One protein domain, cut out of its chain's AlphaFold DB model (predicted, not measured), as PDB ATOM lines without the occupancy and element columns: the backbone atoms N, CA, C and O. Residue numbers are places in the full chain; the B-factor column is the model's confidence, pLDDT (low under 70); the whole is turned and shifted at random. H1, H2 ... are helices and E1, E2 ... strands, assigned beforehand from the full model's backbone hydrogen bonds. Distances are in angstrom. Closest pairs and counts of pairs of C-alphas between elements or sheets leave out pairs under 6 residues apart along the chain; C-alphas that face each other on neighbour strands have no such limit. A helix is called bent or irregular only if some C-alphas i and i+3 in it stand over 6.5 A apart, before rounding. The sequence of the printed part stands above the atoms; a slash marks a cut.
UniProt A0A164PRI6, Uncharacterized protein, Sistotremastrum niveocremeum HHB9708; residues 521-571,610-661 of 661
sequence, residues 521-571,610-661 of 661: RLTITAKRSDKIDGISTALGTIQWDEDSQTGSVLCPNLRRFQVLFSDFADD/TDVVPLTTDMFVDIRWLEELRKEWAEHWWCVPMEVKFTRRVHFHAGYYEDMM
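AT A GLANCE: This is residues 521 to 571 and 610 to 661 of the 661 residues of an uncharacterized protein of Sistotremastrum niveocremeum HHB9708 (UniProt A0A164PRI6). A small sheet of three parallel strands, E1, E4 and E5, has the long helix H2 over one face; the short helix H1 lies side by side with one part of H2, and a small hairpin, E2 and E3, makes one end of the long axis. Toward the other end H3 begins with no residue between it and E5 but turns off in another direction, and residues 653 to 661, of which 653 to 660 belong to H3, stick out from the body. The printed part has 103 residues with three named helices and five named strands, in the chain order E1 H1 E2 E3 E4 H2 E5 H3; the sheet's order is E1, E4, E5, and the class is mixed, helices and strands. It is only just compact, close to loose, with a radius of gyration of the C-alphas of 15.4 A, and spans 46 by 31 by 21 A.

IN THESE COORDINATES: Begin with the sheet: find C-alpha 521 at (231.083, 301.062, 268.642), where E1, residues 521 to 525, starts its 13.8 A. E4, residues 560 to 565, runs 16.1 A, and E5, residues 643 to 648, runs 16.8 A. Next find C-alpha 617 at (209.932, 309.923, 274.311); from there H2, residues 617 to 635, runs 28.2 A. H1 is residues 533 to 539, 9.8 A long. E2, residues 542 to 544, measures 6.0 A and E3, residues 551 to 553, 6.6 A. H3, residues 649 to 660, runs 15.0 A to C-alpha 660 at (236.651, 310.754, 259.153); it is only just irregular, with C-alphas 655 and 658 6.9 A apart.

HOW THE PARTS SIT: Look first at E4, the inner strand: it is parallel to E1 at 13 degrees, with N 562 and O 522 2.8 A apart, and parallel to E5 at 21 degrees, with N 563 and O 645 2.8 A apart. H2 is on this sheet at a height of 9.0 A, over E5 and along the strands, at 9 degrees to E5 on the local plane; this makes two layers, a sheet with a helix on one face. Their closest C-alphas, Glu 627 and Val 644, are 6.0 A apart. H1 is not on the sheet but touches H2, with residues 619 to 626 of H2 alone, at a shallow tilt of 7 degrees, the same way; the closest C-alphas, Ser 536 and Ile 623, are 6.1 A apart. E2 and E3 form an antiparallel hairpin, with N 543 and O 552 2.8 A apart. H3 only grazes the sheet, with residues 649 to 652, and is apart from H1 and H2. Every O i to N i+4 pair is within hydrogen-bond range in H1, against 12 of 15 in H2 and 6 of 8 in H3.

THE WHOLE: The C-alphas of Asp 547 and Asp 571, the two farthest apart, are 50.4 A from each other. Residues 572 to 609 are not printed, and C-alphas 571 and 610 are 19.2 A apart across this cut. Of the links printed whole, none is long. Mean pLDDT of the printed part is 79.6; residues 526 to 531, 545 to 550, 568 to 571, 610 to 613 and 654 to 661 are under 70.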
ATOM      1  N   ARG A 521     231.849 299.838 268.900       95.69
ATOM      2  CA  ARG A 521     231.083 301.062 268.642       95.69
ATOM      3  C   ARG A 521     230.079 300.824 267.521       95.69
ATOM      4  O   ARG A 521     230.463 300.347 266.453       95.69
ATOM      5  N   LEU A 522     228.833 301.208 267.762       95.69
ATOM      6  CA  LEU A 522     227.752 301.195 266.784       95.69
ATOM      7  C   LEU A 522     227.103 302.580 266.723       95.69
ATOM      8  O   LEU A 522     226.619 303.059 267.748       95.69
ATOM      9  N   THR A 523     227.061 303.186 265.539       93.81
ATOM     10  CA  THR A 523     226.361 304.450 265.275       93.81
ATOM     11  C   THR A 523     225.321 304.234 264.178       93.81
ATOM     12  O   THR A 523     225.677 303.788 263.088       93.81
ATOM     13  N   ILE A 524     224.044 304.521 264.448       92.06
ATOM     14  CA  ILE A 524     222.940 304.327 263.492       92.06
ATOM     15  C   ILE A 524     222.017 305.546 263.481       92.06
ATOM     16  O   ILE A 524     221.650 306.054 264.542       92.06
ATOM     17  N   THR A 525     221.589 305.970 262.293       87.31
ATOM     18  CA  THR A 525     220.522 306.969 262.110       87.31
ATOM     19  C   THR A 525     219.158 306.290 261.989       87.31
ATOM     20  O   THR A 525     218.988 305.387 261.169       87.31
ATOM     21  N   ALA A 526     218.178 306.717 262.787       68.06
ATOM     22  CA  ALA A 526     216.813 306.186 262.717       68.06
ATOM     23  C   ALA A 526     216.060 306.758 261.499       68.06
ATOM     24  O   ALA A 526     216.003 307.980 261.342       68.06
ATOM     25  N   LYS A 527     215.459 305.899 260.658       69.19
ATOM     26  CA  LYS A 527     214.644 306.322 259.498       69.19
ATOM     27  C   LYS A 527     213.161 306.004 259.683       69.19
ATOM     28  O   LYS A 527     212.802 305.101 260.433       69.19
ATOM     29  N   ARG A 528     212.293 306.720 258.968       55.25
ATOM     30  CA  ARG A 528     210.832 306.728 259.165       55.25
ATOM     31  C   ARG A 528     210.131 305.460 258.674       55.25
ATOM     32  O   ARG A 528     209.064 305.127 259.180       55.25
ATOM     33  N   SER A 529     210.758 304.730 257.755       52.06
ATOM     34  CA  SER A 529     210.402 303.357 257.376       52.06
ATOM     35  C   SER A 529     210.938 302.293 258.346       52.06
ATOM     36  O   SER A 529     210.396 301.190 258.417       52.06
ATOM     37  N   ASP A 530     211.999 302.611 259.091       62.94
ATOM     38  CA  ASP A 530     212.946 301.641 259.639       62.94
ATOM     39  C   ASP A 530     212.939 301.676 261.175       62.94
ATOM     40  O   ASP A 530     213.727 302.382 261.811       62.94
ATOM     41  N   LYS A 531     212.061 300.877 261.788       66.00
ATOM     42  CA  LYS A 531     211.957 300.743 263.251       66.00
ATOM     43  C   LYS A 531     213.276 300.283 263.884       66.00
ATOM     44  O   LYS A 531     213.603 299.094 263.884       66.00
ATOM     45  N   ILE A 532     213.990 301.222 264.509       77.62
ATOM     46  CA  ILE A 532     215.194 300.948 265.311       77.62
ATOM     47  C   ILE A 532     214.900 300.005 266.496       77.62
ATOM     48  O   ILE A 532     215.812 299.337 266.984       77.62
ATOM     49  N   ASP A 533     213.624 299.885 266.883       78.62
ATOM     50  CA  ASP A 533     213.033 298.922 267.822       78.62
ATOM     51  C   ASP A 533     213.573 297.492 267.623       78.62
ATOM     52  O   ASP A 533     213.796 296.757 268.587       78.62
ATOM     53  N   GLY A 534     213.813 297.080 266.370       82.62
ATOM     54  CA  GLY A 534     214.382 295.767 266.058       82.62
ATOM     55  C   GLY A 534     215.821 295.612 266.559       82.62
ATOM     56  O   GLY A 534     216.174 294.582 267.132       82.62
ATOM     57  N   ILE A 535     216.642 296.657 266.411       85.88
ATOM     58  CA  ILE A 535     218.037 296.691 266.876       85.88
ATOM     59  C   ILE A 535     218.105 296.868 268.391       85.88
ATOM     60  O   ILE A 535     218.899 296.179 269.033       85.88
ATOM     61  N   SER A 536     217.260 297.717 268.983       85.88
ATOM     62  CA  SER A 536     217.205 297.849 270.442       85.88
ATOM     63  C   SER A 536     216.791 296.527 271.097       85.88
ATOM     64  O   SER A 536     217.501 296.034 271.973       85.88
ATOM     65  N   THR A 537     215.739 295.872 270.594       87.12
ATOM     66  CA  THR A 537     215.287 294.552 271.071       87.12
ATOM     67  C   THR A 537     216.354 293.471 270.879       87.12
ATOM     68  O   THR A 537     216.589 292.670 271.784       87.12
ATOM     69  N   ALA A 538     217.053 293.444 269.740       87.25
ATOM     70  CA  ALA A 538     218.111 292.463 269.486       87.25
ATOM     71  C   ALA A 538     219.351 292.671 270.377       87.25
ATOM     72  O   ALA A 538     219.984 291.703 270.795       87.25
ATOM     73  N   LEU A 539     219.694 293.919 270.714       89.44
ATOM     74  CA  LEU A 539     220.743 294.221 271.696       89.44
ATOM     75  C   LEU A 539     220.274 293.988 273.145       89.44
ATOM     76  O   LEU A 539     221.107 293.702 274.009       89.44
ATOM     77  N   GLY A 540     218.967 294.075 273.400       86.00
ATOM     78  CA  GLY A 540     218.302 293.817 274.679       86.00
ATOM     79  C   GLY A 540     217.845 292.371 274.903       86.00
ATOM     80  O   GLY A 540     217.162 292.106 275.890       86.00
ATOM     81  N   THR A 541     218.226 291.418 274.045       86.50
ATOM     82  CA  THR A 541     217.893 289.990 274.206       86.50
ATOM     83  C   THR A 541     219.131 289.099 274.345       86.50
ATOM     84  O   THR A 541     220.171 289.327 273.729       86.50
ATOM     85  N   ILE A 542     219.003 288.056 275.174       80.44
ATOM     86  CA  ILE A 542     219.969 286.955 275.283       80.44
ATOM     87  C   ILE A 542     219.447 285.800 274.427       80.44
ATOM     88  O   ILE A 542     218.325 285.332 274.635       80.44
ATOM     89  N   GLN A 543     220.256 285.324 273.485       77.62
ATOM     90  CA  GLN A 543     219.956 284.131 272.701       77.62
ATOM     91  C   GLN A 543     220.377 282.896 273.494       77.62
ATOM     92  O   GLN A 543     221.561 282.579 273.590       77.62
ATOM     93  N   TRP A 544     219.404 282.218 274.095       71.69
ATOM     94  CA  TRP A 544     219.620 280.951 274.783       71.69
ATOM     95  C   TRP A 544     219.685 279.818 273.765       71.69
ATOM     96  O   TRP A 544     218.700 279.537 273.087       71.69
ATOM     97  N   ASP A 545     220.845 279.176 273.669       69.06
ATOM     98  CA  ASP A 545     220.991 277.915 272.951       69.06
ATOM     99  C   ASP A 545     220.438 276.769 273.821       69.06
ATOM    100  O   ASP A 545     220.895 276.545 274.950       69.06
ATOM    101  N   GLU A 546     219.421 276.077 273.299       65.94
ATOM    102  CA  GLU A 546     218.670 275.033 274.004       65.94
ATOM    103  C   GLU A 546     219.550 273.827 274.380       65.94
ATOM    104  O   GLU A 546     219.311 273.204 275.419       65.94
ATOM    105  N   ASP A 547     220.592 273.531 273.591       65.25
ATOM    106  CA  ASP A 547     221.469 272.370 273.794       65.25
ATOM    107  C   ASP A 547     222.631 272.647 274.771       65.25
ATOM    108  O   ASP A 547     223.093 271.727 275.456       65.25
ATOM    109  N   SER A 548     223.119 273.892 274.874       58.00
ATOM    110  CA  SER A 548     224.295 274.231 275.705       58.00
ATOM    111  C   SER A 548     223.986 274.888 277.052       58.00
ATOM    112  O   SER A 548     224.867 274.938 277.913       58.00
ATOM    113  N   GLN A 549     222.770 275.410 277.250       59.84
ATOM    114  CA  GLN A 549     222.387 276.271 278.386       59.84
ATOM    115  C   GLN A 549     223.214 277.566 278.528       59.84
ATOM    116  O   GLN A 549     223.040 278.301 279.503       59.84
ATOM    117  N   THR A 550     224.089 277.890 277.569       62.22
ATOM    118  CA  THR A 550     224.824 279.160 277.556       62.22
ATOM    119  C   THR A 550     224.057 280.216 276.768       62.22
ATOM    120  O   THR A 550     223.829 280.074 275.571       62.22
ATOM    121  N   GLY A 551     223.656 281.289 277.452       71.25
ATOM    122  CA  GLY A 551     223.068 282.464 276.820       71.25
ATOM    123  C   GLY A 551     224.130 283.290 276.090       71.25
ATOM    124  O   GLY A 551     225.100 283.735 276.701       71.25
ATOM    125  N   SER A 552     223.935 283.511 274.792       82.56
ATOM    126  CA  SER A 552     224.778 284.370 273.960       82.56
ATOM    127  C   SER A 552     224.201 285.786 273.888       82.56
ATOM    128  O   SER A 552     223.027 285.974 273.563       82.56
ATOM    129  N   VAL A 553     225.019 286.797 274.183       87.62
ATOM    130  CA  VAL A 553     224.653 288.216 274.051       87.62
ATOM    131  C   VAL A 553     225.108 288.733 272.687       87.62
ATOM    132  O   VAL A 553     226.279 288.604 272.337       87.62
ATOM    133  N   LEU A 554     224.210 289.369 271.929       90.06
ATOM    134  CA  LEU A 554     224.538 289.989 270.641       90.06
ATOM    135  C   LEU A 554     225.587 291.104 270.816       90.06
ATOM    136  O   LEU A 554     225.388 292.000 271.634       90.06
ATOM    137  N   CYS A 555     226.686 291.081 270.055       92.25
ATOM    138  CA  CYS A 555     227.811 292.022 270.202       92.25
ATOM    139  C   CYS A 555     228.237 292.211 271.683       92.25
ATOM    140  O   CYS A 555     228.018 293.280 272.266       92.25
ATOM    141  N   PRO A 556     228.837 291.194 272.335       92.50
ATOM    142  CA  PRO A 556     229.155 291.243 273.767       92.50
ATOM    143  C   PRO A 556     230.259 292.258 274.110       92.50
ATOM    144  O   PRO A 556     230.410 292.631 275.271       92.50
ATOM    145  N   ASN A 557     231.011 292.734 273.111       94.81
ATOM    146  CA  ASN A 557     232.057 293.752 273.254       94.81
ATOM    147  C   ASN A 557     231.567 295.198 273.033       94.81
ATOM    148  O   ASN A 557     232.388 296.120 273.080       94.81
ATOM    149  N   LEU A 558     230.264 295.416 272.807       96.00
ATOM    150  CA  LEU A 558     229.706 296.724 272.454       96.00
ATOM    151  C   LEU A 558     229.761 297.695 273.640       96.00
ATOM    152  O   LEU A 558     229.000 297.577 274.595       96.00
ATOM    153  N   ARG A 559     230.673 298.673 273.569       95.25
ATOM    154  CA  ARG A 559     230.908 299.687 274.613       95.25
ATOM    155  C   ARG A 559     230.160 300.988 274.377       95.25
ATOM    156  O   ARG A 559     229.979 301.743 275.325       95.25
ATOM    157  N   ARG A 560     229.779 301.281 273.133       95.62
ATOM    158  CA  ARG A 560     229.007 302.475 272.778       95.62
ATOM    159  C   ARG A 560     227.976 302.161 271.706       95.62
ATOM    160  O   ARG A 560     228.351 301.730 270.617       95.62
ATOM    161  N   PHE A 561     226.721 302.470 272.000       95.31
ATOM    162  CA  PHE A 561     225.648 302.563 271.016       95.31
ATOM    163  C   PHE A 561     225.226 304.031 270.892       95.31
ATOM    164  O   PHE A 561     224.951 304.689 271.895       95.31
ATOM    165  N   GLN A 562     225.238 304.568 269.675       93.19
ATOM    166  CA  GLN A 562     224.928 305.963 269.383       93.19
ATOM    167  C   GLN A 562     223.816 306.047 268.338       93.19
ATOM    168  O   GLN A 562     223.957 305.548 267.223       93.19
ATOM    169  N   VAL A 563     222.720 306.704 268.701       91.44
ATOM    170  CA  VAL A 563     221.589 306.968 267.812       91.44
ATOM    171  C   VAL A 563     221.687 308.396 267.297       91.44
ATOM    172  O   VAL A 563     221.772 309.346 268.082       91.44
ATOM    173  N   LEU A 564     221.684 308.543 265.975       89.50
ATOM    174  CA  LEU A 564     221.574 309.834 265.313       89.50
ATOM    175  C   LEU A 564     220.104 310.104 264.976       89.50
ATOM    176  O   LEU A 564     219.399 309.230 264.467       89.50
ATOM    177  N   PHE A 565     219.653 311.316 265.283       86.50
ATOM    178  CA  PHE A 565     218.274 311.770 265.094       86.50
ATOM    179  C   PHE A 565     218.257 313.178 264.485       86.50
ATOM    180  O   PHE A 565     219.272 313.876 264.536       86.50
ATOM    181  N   SER A 566     217.137 313.593 263.897       78.88
ATOM    182  CA  SER A 566     216.937 314.964 263.408       78.88
ATOM    183  C   SER A 566     216.676 315.898 264.596       78.88
ATOM    184  O   SER A 566     217.609 316.505 265.126       78.88
ATOM    185  N   ASP A 567     215.439 315.893 265.085       73.56
ATOM    186  CA  ASP A 567     214.956 316.682 266.221       73.56
ATOM    187  C   ASP A 567     214.198 315.799 267.231       73.56
ATOM    188  O   ASP A 567     214.181 314.577 267.094       73.56
ATOM    189  N   PHE A 568     213.625 316.382 268.283       62.94
ATOM    190  CA  PHE A 568     212.682 315.672 269.160       62.94
ATOM    191  C   PHE A 568     211.260 315.798 268.603       62.94
ATOM    192  O   PHE A 568     210.980 316.727 267.849       62.94
ATOM    193  N   ALA A 569     210.390 314.838 268.923       59.47
ATOM    194  CA  ALA A 569     209.061 314.744 268.310       59.47
ATOM    195  C   ALA A 569     208.021 315.740 268.856       59.47
ATOM    196  O   ALA A 569     207.047 316.012 268.160       59.47
ATOM    197  N   ASP A 570     208.232 316.275 270.062       49.81
ATOM    198  CA  ASP A 570     207.205 316.958 270.852       49.81
ATOM    199  C   ASP A 570     207.705 318.338 271.342       49.81
ATOM    200  O   ASP A 570     208.764 318.397 271.969       49.81
ATOM    201  N   ASP A 571     206.955 319.419 271.062       45.38
ATOM    202  CA  ASP A 571     206.770 320.596 271.954       45.38
ATOM    203  C   ASP A 571     205.754 321.633 271.391       45.38
ATOM    204  O   ASP A 571     205.129 322.345 272.175       45.38
ATOM    205  N   THR A 610     214.398 313.837 254.213       47.47
ATOM    206  CA  THR A 610     213.275 313.927 255.174       47.47
ATOM    207  C   THR A 610     212.849 312.585 255.796       47.47
ATOM    208  O   THR A 610     211.853 312.512 256.519       47.47
ATOM    209  N   ASP A 611     213.631 311.527 255.572       59.16
ATOM    210  CA  ASP A 611     213.425 310.188 256.123       59.16
ATOM    211  C   ASP A 611     213.895 310.030 257.579       59.16
ATOM    212  O   ASP A 611     213.596 309.006 258.187       59.16
ATOM    213  N   VAL A 612     214.628 310.982 258.172       60.62
ATOM    214  CA  VAL A 612     215.144 310.839 259.552       60.62
ATOM    215  C   VAL A 612     214.036 311.034 260.595       60.62
ATOM    216  O   VAL A 612     213.346 312.053 260.606       60.62
ATOM    217  N   VAL A 613     213.893 310.072 261.511       64.00
ATOM    218  CA  VAL A 613     212.867 310.094 262.569       64.00
ATOM    219  C   VAL A 613     213.197 311.127 263.651       64.00
ATOM    220  O   VAL A 613     214.312 311.091 264.186       64.00
ATOM    221  N   PRO A 614     212.235 311.992 264.036       70.94
ATOM    222  CA  PRO A 614     212.358 312.773 265.254       70.94
ATOM    223  C   PRO A 614     212.252 311.839 266.466       70.94
ATOM    224  O   PRO A 614     211.398 310.954 266.524       70.94
ATOM    225  N   LEU A 615     213.152 312.004 267.429       75.56
ATOM    226  CA  LEU A 615     213.282 311.110 268.570       75.56
ATOM    227  C   LEU A 615     212.071 311.251 269.503       75.56
ATOM    228  O   LEU A 615     211.900 312.287 270.147       75.56
ATOM    229  N   THR A 616     211.246 310.204 269.579       80.38
ATOM    230  CA  THR A 616     210.097 310.154 270.492       80.38
ATOM    231  C   THR A 616     210.534 309.831 271.919       80.38
ATOM    232  O   THR A 616     211.567 309.188 272.148       80.38
ATOM    233  N   THR A 617     209.713 310.234 272.890       81.00
ATOM    234  CA  THR A 617     209.932 309.923 274.311       81.00
ATOM    235  C   THR A 617     210.041 308.411 274.561       81.00
ATOM    236  O   THR A 617     210.974 307.975 275.237       81.00
ATOM    237  N   ASP A 618     209.169 307.599 273.953       80.50
ATOM    238  CA  ASP A 618     209.191 306.134 274.098       80.50
ATOM    239  C   ASP A 618     210.488 305.519 273.547       80.50
ATOM    240  O   ASP A 618     211.157 304.755 274.243       80.50
ATOM    241  N   MET A 619     210.917 305.916 272.339       78.81
ATOM    242  CA  MET A 619     212.179 305.445 271.749       78.81
ATOM    243  C   MET A 619     213.387 305.820 272.619       78.81
ATOM    244  O   MET A 619     214.307 305.015 272.780       78.81
ATOM    245  N   PHE A 620     213.399 307.026 273.198       85.00
ATOM    246  CA  PHE A 620     214.454 307.441 274.121       85.00
ATOM    247  C   PHE A 620     214.476 306.580 275.393       85.00
ATOM    248  O   PHE A 620     215.555 306.163 275.817       85.00
ATOM    249  N   VAL A 621     213.310 306.285 275.981       86.19
ATOM    250  CA  VAL A 621     213.185 305.456 277.194       86.19
ATOM    251  C   VAL A 621     213.609 304.010 276.933       86.19
ATOM    252  O   VAL A 621     214.464 303.499 277.659       86.19
ATOM    253  N   ASP A 622     213.102 303.373 275.876       84.44
ATOM    254  CA  ASP A 622     213.423 301.978 275.544       84.44
ATOM    255  C   ASP A 622     214.911 301.793 275.211       84.44
ATOM    256  O   ASP A 622     215.557 300.851 275.678       84.44
ATOM    257  N   ILE A 623     215.505 302.723 274.454       87.19
ATOM    258  CA  ILE A 623     216.934 302.666 274.120       87.19
ATOM    259  C   ILE A 623     217.809 303.010 275.341       87.19
ATOM    260  O   ILE A 623     218.901 302.454 275.474       87.19
ATOM    261  N   ARG A 624     217.339 303.847 276.282       90.25
ATOM    262  CA  ARG A 624     218.012 304.057 277.580       90.25
ATOM    263  C   ARG A 624     217.938 302.839 278.491       90.25
ATOM    264  O   ARG A 624     218.914 302.566 279.185       90.25
ATOM    265  N   TRP A 625     216.843 302.083 278.480       90.50
ATOM    266  CA  TRP A 625     216.708 300.874 279.301       90.50
ATOM    267  C   TRP A 625     217.804 299.832 279.000       90.50
ATOM    268  O   TRP A 625     218.287 299.154 279.910       90.50
ATOM    269  N   LEU A 626     218.289 299.775 277.753       90.50
ATOM    270  CA  LEU A 626     219.417 298.921 277.358       90.50
ATOM    271  C   LEU A 626     220.722 299.205 278.114       90.50
ATOM    272  O   LEU A 626     221.527 298.291 278.275       90.50
ATOM    273  N   GLU A 627     220.958 300.446 278.545       92.69
ATOM    274  CA  GLU A 627     222.181 300.853 279.250       92.69
ATOM    275  C   GLU A 627     222.259 300.197 280.635       92.69
ATOM    276  O   GLU A 627     223.279 299.607 280.996       92.69
ATOM    277  N   GLU A 628     221.148 300.209 281.375       92.38
ATOM    278  CA  GLU A 628     221.027 299.541 282.675       92.38
ATOM    279  C   GLU A 628     220.944 298.009 282.530       92.38
ATOM    280  O   GLU A 628     221.602 297.286 283.278       92.38
ATOM    281  N   LEU A 629     220.245 297.496 281.509       92.81
ATOM    282  CA  LEU A 629     220.166 296.057 281.228       92.81
ATOM    283  C   LEU A 629     221.541 295.451 280.875       92.81
ATOM    284  O   LEU A 629     221.945 294.431 281.435       92.81
ATOM    285  N   ARG A 630     222.313 296.100 279.989       91.44
ATOM    286  CA  ARG A 630     223.682 295.672 279.632       91.44
ATOM    287  C   ARG A 630     224.653 295.772 280.806       91.44
ATOM    288  O   ARG A 630     225.598 294.992 280.891       91.44
ATOM    289  N   LYS A 631     224.430 296.723 281.709       93.25
ATOM    290  CA  LYS A 631     225.203 296.910 282.941       93.25
ATOM    291  C   LYS A 631     224.949 295.773 283.940       93.25
ATOM    292  O   LYS A 631     225.925 295.219 284.438       93.25
ATOM    293  N   GLU A 632     223.703 295.331 284.134       93.06
ATOM    294  CA  GLU A 632     223.389 294.122 284.924       93.06
ATOM    295  C   GLU A 632     224.043 292.859 284.327       93.06
ATOM    296  O   GLU A 632     224.643 292.053 285.042       93.06
ATOM    297  N   TRP A 633     224.002 292.693 283.002       93.31
ATOM    298  CA  TRP A 633     224.644 291.558 282.322       93.31
ATOM    299  C   TRP A 633     226.178 291.591 282.401       93.31
ATOM    300  O   TRP A 633     226.825 290.540 282.406       93.31
ATOM    301  N   ALA A 634     226.772 292.783 282.496       92.06
ATOM    302  CA  ALA A 634     228.207 292.947 282.688       92.06
ATOM    303  C   ALA A 634     228.669 292.555 284.102       92.06
ATOM    304  O   ALA A 634     229.760 292.006 284.247       92.06
ATOM    305  N   GLU A 635     227.838 292.740 285.137       93.50
ATOM    306  CA  GLU A 635     228.107 292.198 286.484       93.50
ATOM    307  C   GLU A 635     228.133 290.655 286.487       93.50
ATOM    308  O   GLU A 635     228.888 290.039 287.245       93.50
ATOM    309  N   HIS A 636     227.383 290.031 285.572       91.00
ATOM    310  CA  HIS A 636     227.362 288.586 285.324       91.00
ATOM    311  C   HIS A 636     228.425 288.103 284.313       91.00
ATOM    312  O   HIS A 636     228.487 286.910 284.016       91.00
ATOM    313  N   TRP A 637     229.296 288.997 283.825       89.75
ATOM    314  CA  TRP A 637     230.355 288.734 282.834       89.75
ATOM    315  C   TRP A 637     229.867 288.244 281.456       89.75
ATOM    316  O   TRP A 637     230.649 287.675 280.695       89.75
ATOM    317  N   TRP A 638     228.598 288.480 281.098       88.62
ATOM    318  CA  TRP A 638     228.043 288.085 279.792       88.62
ATOM    319  C   TRP A 638     228.396 289.065 278.662       88.62
ATOM    320  O   TRP A 638     228.455 288.680 277.494       88.62
ATOM    321  N   CYS A 639     228.653 290.329 278.996       92.31
ATOM    322  CA  CYS A 639     229.108 291.364 278.067       92.31
ATOM    323  C   CYS A 639     229.925 292.449 278.793       92.31
ATOM    324  O   CYS A 639     230.113 292.402 280.009       92.31
ATOM    325  N   VAL A 640     230.410 293.448 278.056       93.31
ATOM    326  CA  VAL A 640     230.936 294.694 278.638       93.31
ATOM    327  C   VAL A 640     229.803 295.698 278.920       93.31
ATOM    328  O   VAL A 640     228.765 295.631 278.258       93.31
ATOM    329  N   PRO A 641     229.982 296.660 279.849       92.88
ATOM    330  CA  PRO A 641     229.051 297.777 280.004       92.88
ATOM    331  C   PRO A 641     228.982 298.627 278.726       92.88
ATOM    332  O   PRO A 641     230.018 298.921 278.120       92.88
ATOM    333  N   MET A 642     227.773 299.045 278.350       95.25
ATOM    334  CA  MET A 642     227.482 299.768 277.109       95.25
ATOM    335  C   MET A 642     226.977 301.184 277.408       95.25
ATOM    336  O   MET A 642     225.931 301.339 278.021       95.25
ATOM    337  N   GLU A 643     227.696 302.208 276.946       95.69
ATOM    338  CA  GLU A 643     227.280 303.617 276.989       95.69
ATOM    339  C   GLU A 643     226.271 303.905 275.864       95.69
ATOM    340  O   GLU A 643     226.562 303.653 274.690       95.69
ATOM    341  N   VAL A 644     225.111 304.475 276.194       93.50
ATOM    342  CA  VAL A 644     224.094 304.897 275.217       93.50
ATOM    343  C   VAL A 644     224.194 306.402 274.960       93.50
ATOM    344  O   VAL A 644     224.223 307.221 275.887       93.50
ATOM    345  N   LYS A 645     224.218 306.797 273.684       92.44
ATOM    346  CA  LYS A 645     224.196 308.204 273.257       92.44
ATOM    347  C   LYS A 645     223.101 308.475 272.244       92.44
ATOM    348  O   LYS A 645     222.843 307.670 271.360       92.44
ATOM    349  N   PHE A 646     222.559 309.679 272.332       90.19
ATOM    350  CA  PHE A 646     221.733 310.288 271.301       90.19
ATOM    351  C   PHE A 646     222.471 311.541 270.826       90.19
ATOM    352  O   PHE A 646     223.133 312.211 271.626       90.19
ATOM    353  N   THR A 647     222.447 311.846 269.534       88.75
ATOM    354  CA  THR A 647     223.125 313.029 268.980       88.75
ATOM    355  C   THR A 647     222.346 313.558 267.781       88.75
ATOM    356  O   THR A 647     222.014 312.780 266.890       88.75
ATOM    357  N   ARG A 648     222.082 314.873 267.730       85.94
ATOM    358  CA  ARG A 648     221.498 315.497 266.534       85.94
ATOM    359  C   ARG A 648     222.428 315.263 265.343       85.94
ATOM    360  O   ARG A 648     223.626 315.543 265.439       85.94
ATOM    361  N   ARG A 649     221.890 314.765 264.230       84.56
ATOM    362  CA  ARG A 649     222.634 314.361 263.023       84.56
ATOM    363  C   ARG A 649     223.539 315.486 262.508       84.56
ATOM    364  O   ARG A 649     224.712 315.254 262.226       84.56
ATOM    365  N   VAL A 650     223.034 316.722 262.517       79.81
ATOM    366  CA  VAL A 650     223.778 317.944 262.153       79.81
ATOM    367  C   VAL A 650     225.039 318.129 263.011       79.81
ATOM    368  O   VAL A 650     226.125 318.345 262.476       79.81
ATOM    369  N   HIS A 651     224.932 317.976 264.337       80.69
ATOM    370  CA  HIS A 651     226.075 318.100 265.254       80.69
ATOM    371  C   HIS A 651     227.077 316.951 265.084       80.69
ATOM    372  O   HIS A 651     228.274 317.147 265.281       80.69
ATOM    373  N   PHE A 652     226.605 315.754 264.718       81.88
ATOM    374  CA  PHE A 652     227.493 314.634 264.418       81.88
ATOM    375  C   PHE A 652     228.346 314.923 263.176       81.88
ATOM    376  O   PHE A 652     229.570 314.834 263.255       81.88
ATOM    377  N   HIS A 653     227.738 315.339 262.059       73.31
ATOM    378  CA  HIS A 653     228.496 315.674 260.850       73.31
ATOM    379  C   HIS A 653     229.480 316.827 261.081       73.31
ATOM    380  O   HIS A 653     230.646 316.695 260.718       73.31
ATOM    381  N   ALA A 654     229.054 317.898 261.758       62.56
ATOM    382  CA  ALA A 654     229.901 319.059 262.042       62.56
ATOM    383  C   ALA A 654     231.126 318.760 262.935       62.56
ATOM    384  O   ALA A 654     232.057 319.558 262.953       62.56
ATOM    385  N   GLY A 655     231.130 317.650 263.686       56.66
ATOM    386  CA  GLY A 655     232.233 317.277 264.583       56.66
ATOM    387  C   GLY A 655     233.023 316.025 264.187       56.66
ATOM    388  O   GLY A 655     234.148 315.870 264.647       56.66
ATOM    389  N   TYR A 656     232.456 315.125 263.373       57.59
ATOM    390  CA  TYR A 656     233.077 313.831 263.036       57.59
ATOM    391  C   TYR A 656     233.344 313.629 261.540       57.59
ATOM    392  O   TYR A 656     234.142 312.760 261.199       57.59
ATOM    393  N   TYR A 657     232.722 314.397 260.635       55.06
ATOM    394  CA  TYR A 657     232.945 314.224 259.193       55.06
ATOM    395  C   TYR A 657     234.369 314.635 258.784       55.06
ATOM    396  O   TYR A 657     235.031 313.897 258.059       55.06
ATOM    397  N   GLU A 658     234.861 315.760 259.313       52.47
ATOM    398  CA  GLU A 658     236.216 316.281 259.057       52.47
ATOM    399  C   GLU A 658     237.325 315.377 259.634       52.47
ATOM    400  O   GLU A 658     238.385 315.251 259.031       52.47
ATOM    401  N   ASP A 659     237.066 314.683 260.750       49.81
ATOM    402  CA  ASP A 659     237.978 313.679 261.331       49.81
ATOM    403  C   ASP A 659     237.948 312.331 260.568       49.81
ATOM    404  O   ASP A 659     238.878 311.525 260.671       49.81
ATOM    405  N   MET A 660     236.867 312.041 259.830       58.56
ATOM    406  CA  MET A 660     236.651 310.754 259.153       58.56
ATOM    407  C   MET A 660     237.073 310.735 257.681       58.56
ATOM    408  O   MET A 660     237.455 309.662 257.199       58.56
ATOM    409  N   MET A 661     237.025 311.867 256.974       51.50
ATOM    410  CA  MET A 661     237.364 311.976 255.544       51.50
ATOM    411  C   MET A 661     238.832 312.356 255.321       51.50
ATOM    412  O   MET A 661     239.647 311.403 255.250       51.50
TER     413      MET A 661